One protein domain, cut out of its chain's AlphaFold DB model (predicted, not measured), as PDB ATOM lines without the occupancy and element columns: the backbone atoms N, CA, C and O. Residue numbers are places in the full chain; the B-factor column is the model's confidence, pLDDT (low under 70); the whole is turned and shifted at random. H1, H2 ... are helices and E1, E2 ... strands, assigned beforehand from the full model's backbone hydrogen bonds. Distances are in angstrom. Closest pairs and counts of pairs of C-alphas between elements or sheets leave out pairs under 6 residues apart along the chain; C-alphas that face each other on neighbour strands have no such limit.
ATOM      1  N   LEU A   3      37.759   9.220 -44.694       92.19
ATOM      2  CA  LEU A   3      37.199   8.339 -43.668       92.19
ATOM      3  C   LEU A   3      36.139   7.408 -44.260       92.19
ATOM      4  O   LEU A   3      36.292   6.189 -44.233       92.19
ATOM      5  N   CYS A   4      35.076   7.981 -44.824       87.94
ATOM      6  CA  CYS A   4      33.996   7.245 -45.471       87.94
ATOM      7  C   CYS A   4      33.244   8.132 -46.471       87.94
ATOM      8  O   CYS A   4      33.427   9.347 -46.511       87.94
ATOM      9  N   GLU A   5      32.391   7.519 -47.287       87.50
ATOM     10  CA  GLU A   5      31.416   8.242 -48.110       87.50
ATOM     11  C   GLU A   5      30.288   8.835 -47.255       87.50
ATOM     12  O   GLU A   5      29.959   8.287 -46.201       87.50
ATOM     13  N   GLY A   6      29.634   9.872 -47.769       86.94
ATOM     14  CA  GLY A   6      28.466  10.515 -47.180       86.94
ATOM     15  C   GLY A   6      28.772  11.391 -45.970       86.94
ATOM     16  O   GLY A   6      29.894  11.432 -45.462       86.94
ATOM     17  N   GLU A   7      27.731  12.085 -45.522       88.75
ATOM     18  CA  GLU A   7      27.806  12.971 -44.370       88.75
ATOM     19  C   GLU A   7      27.910  12.172 -43.058       88.75
ATOM     20  O   GLU A   7      27.136  11.235 -42.838       88.75
ATOM     21  N   ILE A   8      28.864  12.537 -42.201       88.81
ATOM     22  CA  ILE A   8      29.034  12.000 -40.842       88.81
ATOM     23  C   ILE A   8      28.586  13.025 -39.799       88.81
ATOM     24  O   ILE A   8      28.709  14.232 -40.009       88.81
ATOM     25  N   ASP A   9      28.134  12.546 -38.646       83.06
ATOM     26  CA  ASP A   9      27.767  13.408 -37.522       83.06
ATOM     27  C   ASP A   9      29.016  13.912 -36.781       83.06
ATOM     28  O   ASP A   9      29.065  15.050 -36.308       83.06
ATOM     29  N   GLY A  10      30.078  13.098 -36.741       84.38
ATOM     30  CA  GLY A  10      31.342  13.496 -36.133       84.38
ATOM     31  C   GLY A  10      32.411  12.410 -36.106       84.38
ATOM     32  O   GLY A  10      32.223  11.287 -36.574       84.38
ATOM     33  N   VAL A  11      33.556  12.771 -35.530       85.69
ATOM     34  CA  VAL A  11      34.684  11.872 -35.266       85.69
ATOM     35  C   VAL A  11      34.965  11.912 -33.771       85.69
ATOM     36  O   VAL A  11      35.106  12.994 -33.208       85.69
ATOM     37  N   GLY A  12      35.012  10.740 -33.144       80.50
ATOM     38  CA  GLY A  12      35.380  10.567 -31.745       80.50
ATOM     39  C   GLY A  12      36.873  10.299 -31.594       80.50
ATOM     40  O   GLY A  12      37.724  11.050 -32.073       80.50
ATOM     41  N   ARG A  13      37.201   9.190 -30.930       83.75
ATOM     42  CA  ARG A  13      38.582   8.802 -30.631       83.75
ATOM     43  C   ARG A  13      39.399   8.497 -31.891       83.75
ATOM     44  O   ARG A  13      38.896   7.967 -32.885       83.75
ATOM     45  N   VAL A  14      40.698   8.777 -31.802       88.62
ATOM     46  CA  VAL A  14      41.694   8.504 -32.845       88.62
ATOM     47  C   VAL A  14      42.742   7.546 -32.291       88.62
ATOM     48  O   VAL A  14      43.216   7.709 -31.168       88.62
ATOM     49  N   TRP A  15      43.124   6.543 -33.074       91.94
ATOM     50  CA  TRP A  15      44.203   5.613 -32.752       91.94
ATOM     51  C   TRP A  15      45.323   5.735 -33.777       91.94
ATOM     52  O   TRP A  15      45.057   5.849 -34.970       91.94
ATOM     53  N   ALA A  16      46.567   5.637 -33.315       92.75
ATOM     54  CA  ALA A  16      47.778   5.572 -34.123       92.75
ATOM     55  C   ALA A  16      48.499   4.244 -33.849       92.75
ATOM     56  O   ALA A  16      48.807   3.915 -32.702       92.75
ATOM     57  N   ASP A  17      48.722   3.450 -34.897       91.75
ATOM     58  CA  ASP A  17      49.320   2.108 -34.841       91.75
ATOM     59  C   ASP A  17      48.655   1.188 -33.792       91.75
ATOM     60  O   ASP A  17      49.312   0.453 -33.050       91.75
ATOM     61  N   GLY A  18      47.322   1.261 -33.703       87.94
ATOM     62  CA  GLY A  18      46.505   0.450 -32.794       87.94
ATOM     63  C   GLY A  18      46.482   0.921 -31.335       87.94
ATOM     64  O   GLY A  18      45.880   0.252 -30.497       87.94
ATOM     65  N   ARG A  19      47.104   2.060 -31.005       87.38
ATOM     66  CA  ARG A  19      47.049   2.675 -29.668       87.38
ATOM     67  C   ARG A  19      46.283   3.981 -29.710       87.38
ATOM     68  O   ARG A  19      46.358   4.690 -30.704       87.38
ATOM     69  N   LEU A  20      45.555   4.287 -28.636       84.00
ATOM     70  CA  LEU A  20      44.843   5.558 -28.530       84.00
ATOM     71  C   LEU A  20      45.852   6.704 -28.672       84.00
ATOM     72  O   LEU A  20      46.895   6.695 -28.016       84.00
ATOM     73  N   MET A  21      45.562   7.626 -29.583       86.94
ATOM     74  CA  MET A  21      46.423   8.752 -29.904       86.94
ATOM     75  C   MET A  21      46.114   9.910 -28.957       86.94
ATOM     76  O   MET A  21      44.953  10.275 -28.781       86.94
ATOM     77  N   ASP A  22      47.155  10.491 -28.362       82.31
ATOM     78  CA  ASP A  22      47.029  11.753 -27.639       82.31
ATOM     79  C   ASP A  22      46.803  12.878 -28.655       82.31
ATOM     80  O   ASP A  22      47.651  13.142 -29.509       82.31
ATOM     81  N   MET A  23      45.627  13.497 -28.582       83.12
ATOM     82  CA  MET A  23      45.229  14.594 -29.463       83.12
ATOM     83  C   MET A  23      45.641  15.963 -28.905       83.12
ATOM     84  O   MET A  23      45.382  16.991 -29.532       83.12
ATOM     85  N   THR A  24      46.299  16.009 -27.742       77.50
ATOM     86  CA  THR A  24      46.774  17.256 -27.140       77.50
ATOM     87  C   THR A  24      47.770  17.952 -28.067       77.50
ATOM     88  O   THR A  24      48.813  17.405 -28.419       77.50
ATOM     89  N   GLY A  25      47.452  19.186 -28.467       78.75
ATOM     90  CA  GLY A  25      48.291  19.970 -29.380       78.75
ATOM     91  C   GLY A  25      48.242  19.520 -30.845       78.75
ATOM     92  O   GLY A  25      48.983  20.062 -31.662       78.75
ATOM     93  N   VAL A  26      47.381  18.560 -31.195       87.62
ATOM     94  CA  VAL A  26      47.176  18.108 -32.574       87.62
ATOM     95  C   VAL A  26      46.077  18.945 -33.217       87.62
ATOM     96  O   VAL A  26      44.940  18.967 -32.749       87.62
ATOM     97  N   VAL A  27      46.397  19.612 -34.326       90.31
ATOM     98  CA  VAL A  27      45.410  20.357 -35.114       90.31
ATOM     99  C   VAL A  27      44.804  19.417 -36.152       90.31
ATOM    100  O   VAL A  27      45.456  19.047 -37.130       90.31
ATOM    101  N   MET A  28      43.548  19.024 -35.934       91.75
ATOM    102  CA  MET A  28      42.770  18.196 -36.856       91.75
ATOM    103  C   MET A  28      41.498  18.935 -37.278       91.75
ATOM    104  O   MET A  28      40.653  19.251 -36.443       91.75
ATOM    105  N   ARG A  29      41.335  19.181 -38.580       92.19
ATOM    106  CA  ARG A  29      40.083  19.674 -39.170       92.19
ATOM    107  C   ARG A  29      39.258  18.502 -39.686       92.19
ATOM    108  O   ARG A  29      39.773  17.678 -40.443       92.19
ATOM    109  N   VAL A  30      37.989  18.441 -39.289       91.44
ATOM    110  CA  VAL A  30      37.033  17.420 -39.739       91.44
ATOM    111  C   VAL A  30      36.124  18.011 -40.809       91.44
ATOM    112  O   VAL A  30      35.458  19.017 -40.584       91.44
ATOM    113  N   TYR A  31      36.074  17.339 -41.950       93.56
ATOM    114  CA  TYR A  31      35.169  17.606 -43.054       93.56
ATOM    115  C   TYR A  31      34.122  16.504 -43.068       93.56
ATOM    116  O   TYR A  31      34.448  15.327 -43.245       93.56
ATOM    117  N   ARG A  32      32.866  16.875 -42.812       91.81
ATOM    118  CA  ARG A  32      31.784  15.917 -42.571       91.81
ATOM    119  C   ARG A  32      31.314  15.208 -43.832       91.81
ATOM    120  O   ARG A  32      30.671  14.183 -43.701       91.81
ATOM    121  N   GLY A  33      31.655  15.701 -45.024       92.06
ATOM    122  CA  GLY A  33      31.274  15.070 -46.290       92.06
ATOM    123  C   GLY A  33      29.921  15.518 -46.842       92.06
ATOM    124  O   GLY A  33      29.342  14.802 -47.655       92.06
ATOM    125  N   GLY A  34      29.426  16.688 -46.423       89.62
ATOM    126  CA  GLY A  34      28.248  17.329 -47.012       89.62
ATOM    127  C   GLY A  34      28.477  17.781 -48.460       89.62
ATOM    128  O   GLY A  34      29.612  17.975 -48.906       89.62
ATOM    129  N   GLU A  35      27.390  17.956 -49.213       90.00
ATOM    130  CA  GLU A  35      27.437  18.404 -50.616       90.00
ATOM    131  C   GLU A  35      27.761  19.902 -50.764       90.00
ATOM    132  O   GLU A  35      28.258  20.351 -51.795       90.00
ATOM    133  N   ASP A  36      27.516  20.688 -49.723       90.88
ATOM    134  CA  ASP A  36      27.816  22.118 -49.638       90.88
ATOM    135  C   ASP A  36      29.237  22.412 -49.131       90.88
ATOM    136  O   ASP A  36      29.676  23.565 -49.130       90.88
ATOM    137  N   GLN A  37      29.984  21.374 -48.754       92.62
ATOM    138  CA  GLN A  37      31.325  21.502 -48.204       92.62
ATOM    139  C   GLN A  37      32.287  22.212 -49.171       92.62
ATOM    140  O   GLN A  37      32.253  22.022 -50.398       92.62
ATOM    141  N   THR A  38      33.165  23.035 -48.597       93.69
ATOM    142  CA  THR A  38      34.190  23.808 -49.307       93.69
ATOM    143  C   THR A  38      35.565  23.134 -49.227       93.69
ATOM    144  O   THR A  38      35.781  22.306 -48.341       93.69
ATOM    145  N   PRO A  39      36.510  23.478 -50.126       93.56
ATOM    146  CA  PRO A  39      37.902  23.037 -50.016       93.56
ATOM    147  C   PRO A  39      38.531  23.389 -48.666       93.56
ATOM    148  O   PRO A  39      38.155  24.379 -48.035       93.56
ATOM    149  N   ASP A  40      39.503  22.580 -48.232       94.12
ATOM    150  CA  ASP A  40      40.271  22.890 -47.026       94.12
ATOM    151  C   ASP A  40      41.224  24.062 -47.283       94.12
ATOM    152  O   ASP A  40      41.982  24.009 -48.253       94.12
ATOM    153  N   PRO A  41      41.243  25.093 -46.418       92.81
ATOM    154  CA  PRO A  41      42.019  26.303 -46.669       92.81
ATOM    155  C   PRO A  41      43.534  26.075 -46.609       92.81
ATOM    156  O   PRO A  41      44.270  26.783 -47.290       92.81
ATOM    157  N   LEU A  42      44.028  25.101 -45.833       91.50
ATOM    158  CA  LEU A  42      45.457  24.771 -45.810       91.50
ATOM    159  C   LEU A  42      45.856  24.037 -47.088       91.50
ATOM    160  O   LEU A  42      46.876  24.370 -47.685       91.50
ATOM    161  N   ILE A  43      45.051  23.066 -47.526       91.12
ATOM    162  CA  ILE A  43      45.299  22.364 -48.791       91.12
ATOM    163  C   ILE A  43      45.212  23.350 -49.962       91.12
ATOM    164  O   ILE A  43      46.089  23.350 -50.819       91.12
ATOM    165  N   GLU A  44      44.207  24.228 -49.980       93.81
ATOM    166  CA  GLU A  44      44.042  25.264 -51.005       93.81
ATOM    167  C   GLU A  44      45.215  26.247 -51.022       93.81
ATOM    168  O   GLU A  44      45.738  26.559 -52.088       93.81
ATOM    169  N   ALA A  45      45.702  26.679 -49.855       92.94
ATOM    170  CA  ALA A  45      46.858  27.566 -49.776       92.94
ATOM    171  C   ALA A  45      48.145  26.933 -50.338       92.94
ATOM    172  O   ALA A  45      49.000  27.655 -50.855       92.94
ATOM    173  N   VAL A  46      48.296  25.610 -50.233       92.00
ATOM    174  CA  VAL A  46      49.485  24.880 -50.701       92.00
ATOM    175  C   VAL A  46      49.376  24.494 -52.180       92.00
ATOM    176  O   VAL A  46      50.322  24.706 -52.936       92.00
ATOM    177  N   GLU A  47      48.235  23.944 -52.599       91.75
ATOM    178  CA  GLU A  47      48.046  23.332 -53.925       91.75
ATOM    179  C   GLU A  47      47.353  24.262 -54.943       91.75
ATOM    180  O   GLU A  47      47.357  23.975 -56.139       91.75
ATOM    181  N   ALA A  48      46.774  25.383 -54.492       85.19
ATOM    182  CA  ALA A  48      45.949  26.349 -55.234       85.19
ATOM    183  C   ALA A  48      44.628  25.808 -55.824       85.19
ATOM    184  O   ALA A  48      43.612  26.491 -55.736       85.19
ATOM    185  N   ASP A  49      44.618  24.610 -56.411       86.56
ATOM    186  CA  ASP A  49      43.430  23.959 -56.985       86.56
ATOM    187  C   ASP A  49      43.017  22.758 -56.118       86.56
ATOM    188  O   ASP A  49      43.249  21.593 -56.453       86.56
ATOM    189  N   ALA A  50      42.477  23.052 -54.930       89.62
ATOM    190  CA  ALA A  50      42.100  22.035 -53.953       89.62
ATOM    191  C   ALA A  50      40.648  21.557 -54.151       89.62
ATOM    192  O   ALA A  50      39.715  22.363 -54.148       89.62
ATOM    193  N   PRO A  51      40.405  20.240 -54.264       90.19
ATOM    194  CA  PRO A  51      39.047  19.711 -54.309       90.19
ATOM    195  C   PRO A  51      38.369  19.784 -52.931       90.19
ATOM    196  O   PRO A  51      38.994  19.587 -51.892       90.19
ATOM    197  N   ALA A  52      37.048  19.981 -52.932       89.50
ATOM    198  CA  ALA A  52      36.220  20.004 -51.718       89.50
ATOM    199  C   ALA A  52      35.808  18.612 -51.196       89.50
ATOM    200  O   ALA A  52      35.194  18.508 -50.136       89.50
ATOM    201  N   TYR A  53      36.089  17.558 -51.975       92.12
ATOM    202  CA  TYR A  53      35.691  16.167 -51.709       92.12
ATOM    203  C   TYR A  53      34.238  16.020 -51.210       92.12
ATOM    204  O   TYR A  53      33.969  15.332 -50.228       92.12
ATOM    205  N   ARG A  54      33.293  16.688 -51.885       93.88
ATOM    206  CA  ARG A  54      31.852  16.607 -51.583       93.88
ATOM    207  C   ARG A  54      31.368  15.159 -51.626       93.88
ATOM    208  O   ARG A  54      31.822  14.387 -52.473       93.88
ATOM    209  N   GLY A  55      30.500  14.798 -50.685       89.19
ATOM    210  CA  GLY A  55      30.024  13.425 -50.525       89.19
ATOM    211  C   GLY A  55      31.052  12.467 -49.907       89.19
ATOM    212  O   GLY A  55      30.805  11.262 -49.864       89.19
ATOM    213  N   ALA A  56      32.202  12.955 -49.426       92.94
ATOM    214  CA  ALA A  56      33.188  12.155 -48.705       92.94
ATOM    215  C   ALA A  56      33.636  12.859 -47.419       92.94
ATOM    216  O   ALA A  56      34.141  13.982 -47.442       92.94
ATOM    217  N   ALA A  57      33.492  12.174 -46.288       94.25
ATOM    218  CA  ALA A  57      34.028  12.632 -45.021       94.25
ATOM    219  C   ALA A  57      35.545  12.424 -44.988       94.25
ATOM    220  O   ALA A  57      36.052  11.349 -45.329       94.25
ATOM    221  N   TYR A  58      36.289  13.440 -44.563       94.56
ATOM    222  CA  TYR A  58      37.743  13.374 -44.456       94.56
ATOM    223  C   TYR A  58      38.270  14.233 -43.308       94.56
ATOM    224  O   TYR A  58      37.597  15.122 -42.800       94.56
ATOM    225  N   VAL A  59      39.503  13.963 -42.892       95.12
ATOM    226  CA  VAL A  59      40.218  14.766 -41.894       95.12
ATOM    227  C   VAL A  59      41.522  15.299 -42.458       95.12
ATOM    228  O   VAL A  59      42.197  14.623 -43.248       95.12
ATOM    229  N   VAL A  60      41.887  16.505 -42.039       94.19
ATOM    230  CA  VAL A  60      43.157  17.156 -42.365       94.19
ATOM    231  C   VAL A  60      43.908  17.389 -41.066       94.19
ATOM    232  O   VAL A  60      43.383  18.027 -40.160       94.19
ATOM    233  N   PHE A  61      45.126  16.864 -40.984       93.69
ATOM    234  CA  PHE A  61      46.048  17.193 -39.905       93.69
ATOM    235  C   PHE A  61      46.983  18.301 -40.374       93.69
ATOM    236  O   PHE A  61      47.538  18.212 -41.469       93.69
ATOM    237  N   GLU A  62      47.165  19.310 -39.536       93.06
ATOM    238  CA  GLU A  62      48.135  20.382 -39.746       93.06
ATOM    239  C   GLU A  62      49.345  20.137 -38.841       93.06
ATOM    240  O   GLU A  62      49.189  19.928 -37.639       93.06
ATOM    241  N   ASP A  63      50.535  20.078 -39.449       91.81
ATOM    242  CA  ASP A  63      51.828  19.889 -38.775       91.81
ATOM    243  C   ASP A  63      51.867  18.754 -37.730       91.81
ATOM    244  O   ASP A  63      52.438  18.895 -36.648       91.81
ATOM    245  N   LEU A  64      51.282  17.594 -38.059       92.44
ATOM    246  CA  LEU A  64      51.241  16.435 -37.160       92.44
ATOM    247  C   LEU A  64      52.659  16.011 -36.712       92.44
ATOM    248  O   LEU A  64      53.452  15.578 -37.555       92.44
ATOM    249  N   PRO A  65      52.982  16.034 -35.401       89.88
ATOM    250  CA  PRO A  65      54.297  15.621 -34.921       89.88
ATOM    251  C   PRO A  65      54.544  14.124 -35.158       89.88
ATOM    252  O   PRO A  65      53.893  13.273 -34.554       89.88
ATOM    253  N   LEU A  66      55.522  13.789 -36.008       91.69
ATOM    254  CA  LEU A  66      55.845  12.393 -36.344       91.69
ATOM    255  C   LEU A  66      56.910  11.750 -35.444       91.69
ATOM    256  O   LEU A  66      57.055  10.528 -35.453       91.69
ATOM    257  N   GLY A  67      57.611  12.538 -34.626       90.88
ATOM    258  CA  GLY A  67      58.649  12.046 -33.710       90.88
ATOM    259  C   GLY A  67      58.190  10.891 -32.804       90.88
ATOM    260  O   GLY A  67      58.865   9.858 -32.769       90.88
ATOM    261  N   PRO A  68      57.019  10.980 -32.136       88.56
ATOM    262  CA  PRO A  68      56.464   9.880 -31.338       88.56
ATOM    263  C   PRO A  68      56.214   8.586 -32.127       88.56
ATOM    264  O   PRO A  68      56.171   7.503 -31.544       88.56
ATOM    265  N   PHE A  69      56.078   8.687 -33.450       89.62
ATOM    266  CA  PHE A  69      55.812   7.573 -34.358       89.62
ATOM    267  C   PHE A  69      57.068   7.115 -35.116       89.62
ATOM    268  O   PHE A  69      56.972   6.296 -36.030       89.62
ATOM    269  N   GLY A  70      58.255   7.599 -34.727       91.75
ATOM    270  CA  GLY A  70      59.528   7.255 -35.363       91.75
ATOM    271  C   GLY A  70      59.729   7.930 -36.719       91.75
ATOM    272  O   GLY A  70      60.259   7.297 -37.631       91.75
ATOM    273  N   ASP A  71      59.262   9.175 -36.861       92.50
ATOM    274  CA  ASP A  71      59.375  10.009 -38.067       92.50
ATOM    275  C   ASP A  71      58.767   9.376 -39.330       92.50
ATOM    276  O   ASP A  71      59.148   9.677 -40.463       92.50
ATOM    277  N   ARG A  72      57.773   8.503 -39.137       94.19
ATOM    278  CA  ARG A  72      56.926   7.962 -40.202       94.19
ATOM    279  C   ARG A  72      55.473   8.336 -39.966       94.19
ATOM    280  O   ARG A  72      55.056   8.587 -38.840       94.19
ATOM    281  N   VAL A  73      54.686   8.279 -41.034       92.12
ATOM    282  CA  VAL A  73      53.230   8.388 -40.936       92.12
ATOM    283  C   VAL A  73      52.693   7.141 -40.208       92.12
ATOM    284  O   VAL A  73      52.951   6.020 -40.670       92.12
ATOM    285  N   PRO A  74      51.999   7.290 -39.063       93.69
ATOM    286  CA  PRO A  74      51.384   6.163 -38.372       93.69
ATOM    287  C   PRO A  74      50.164   5.641 -39.136       93.69
ATOM    288  O   PRO A  74      49.527   6.372 -39.899       93.69
ATOM    289  N   GLN A  75      49.795   4.379 -38.910       93.44
ATOM    290  CA  GLN A  75      48.489   3.892 -39.340       93.44
ATOM    291  C   GLN A  75      47.426   4.491 -38.418       93.44
ATOM    292  O   GLN A  75      47.351   4.130 -37.246       93.44
ATOM    293  N   LEU A  76      46.607   5.393 -38.950       94.06
ATOM    294  CA  LEU A  76      45.540   6.029 -38.187       94.06
ATOM    295  C   LEU A  76      44.222   5.259 -38.331       94.06
ATOM    296  O   LEU A  76      43.901   4.731 -39.397       94.06
ATOM    297  N   SER A  77      43.465   5.171 -37.245       92.50
ATOM    298  CA  SER A  77      42.104   4.625 -37.194       92.50
ATOM    299  C   SER A  77      41.216   5.582 -36.410       92.50
ATOM    300  O   SER A  77      41.689   6.228 -35.479       92.50
ATOM    301  N   PHE A  78      39.946   5.688 -36.791       89.94
ATOM    302  CA  PHE A  78      39.034   6.716 -36.291       89.94
ATOM    303  C   PHE A  78      37.720   6.082 -35.851       89.94
ATOM    304  O   PHE A  78      37.188   5.207 -36.534       89.94
ATOM    305  N   GLU A  79      37.184   6.554 -34.733       85.50
ATOM    306  CA  GLU A  79      35.797   6.327 -34.349       85.50
ATOM    307  C   GLU A  79      34.940   7.335 -35.108       85.50
ATOM    308  O   GLU A  79      35.066   8.541 -34.905       85.50
ATOM    309  N   VAL A  80      34.110   6.849 -36.027       85.75
ATOM    310  CA  VAL A  80      33.271   7.694 -36.880       85.75
ATOM    311  C   VAL A  80      31.823   7.536 -36.446       85.75
ATOM    312  O   VAL A  80      31.293   6.425 -36.446       85.75
ATOM    313  N   PHE A  81      31.187   8.650 -36.100       82.19
ATOM    314  CA  PHE A  81      29.766   8.697 -35.794       82.19
ATOM    315  C   PHE A  81      29.004   9.017 -37.070       82.19
ATOM    316  O   PHE A  81      29.167  10.086 -37.659       82.19
ATOM    317  N   ARG A  82      28.199   8.054 -37.512       84.06
ATOM    318  CA  ARG A  82      27.302   8.210 -38.650       84.06
ATOM    319  C   ARG A  82      26.015   7.463 -38.367       84.06
ATOM    320  O   ARG A  82      25.975   6.235 -38.455       84.06
ATOM    321  N   ARG A  83      24.969   8.213 -38.060       81.00
ATOM    322  CA  ARG A  83      23.623   7.680 -37.921       81.00
ATOM    323  C   ARG A  83      22.995   7.433 -39.295       81.00
ATOM    324  O   ARG A  83      23.262   8.173 -40.249       81.00
TER     325      ARG A  83
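Overview. This is residues 3 to 83 of the 775 residues of the protein "GTA_TIM domain-containing protein" of Brevundimonas sp. G8 (UniProt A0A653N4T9). Two small antiparallel sheets, one of E1, E4 and E3 and the other of E2 and E5, curve round a shared core as a loose, incompletely closed barrel, with gaps where E3 comes near E2 and where E1 comes near E5. H1 lies outside this barrel and only grazes the three-stranded sheet, while residues 63 to 75 make a long loop from E4 to E5. The printed part has 81 residues, with five named strands and one named helix in the order E1, E2, E3, H1, E4, E5; the class is mostly strand, though only 35 residues are in named elements. The whole is compact, with a radius of gyration of the C-alphas of 13.5 A, and flat, spanning 36 by 34 by 18 A.

Arrangement. E1, residues 3 to 5, is an edge strand and antiparallel to E4, residues 56 to 62, at 155 degrees, with N 3 and O 57 2.8 A apart, within hydrogen-bond range. E2, residues 10 to 16, is antiparallel to E5, residues 76 to 81, at 159 degrees; N 12 and O 79 are 2.8 A apart and N 81 and O 10 are 2.9 A apart. Residues 15 to 16 of E2 also pair antiparallel with residues 19 to 20. E3, residues 27 to 31, is the other edge strand and antiparallel to the inner strand E4 at 165 degrees, with N 31 and O 58 2.8 A apart. The pairing of E4 is staggered: its residues 56 to 57 pair with E1 and its residues 58 to 62 with E3. Between the sheets, the closest C-alphas of E2 and E3 are those of Val 11 and Val 30, 7.5 A apart, and the closest of E1 and E5 are those of Leu 3 and Phe 78, 7.8 A apart. E2 and E4 are apart, as are E3 and E5. H1, residues 41 to 47, only grazes the three-stranded sheet, with its residues 42 to 43; every O i to N i+4 pair in H1 is within hydrogen-bond range.

Along the chain. E1 begins at C-alpha 3 (37.199, 8.339, -43.668) and is 7.3 A long. E2 is 18.4 A long, E3 13.2 A and H1 9.9 A. E4 runs 19.3 A from C-alpha 56 (33.188, 12.155, -48.705). E5 is 16.2 A long and ends at C-alpha 81 (29.766, 8.697, -35.794).

Size, cuts and confidence. The two C-alphas farthest apart are those of Asp 36 and Gly 70, 37.8 A. The printed part has no cut. The link from E4 to E5, 13 residues, is long, and that from E1 to E2 is tight. The mean pLDDT of the printed part is 89.7, and no printed residue is under 70.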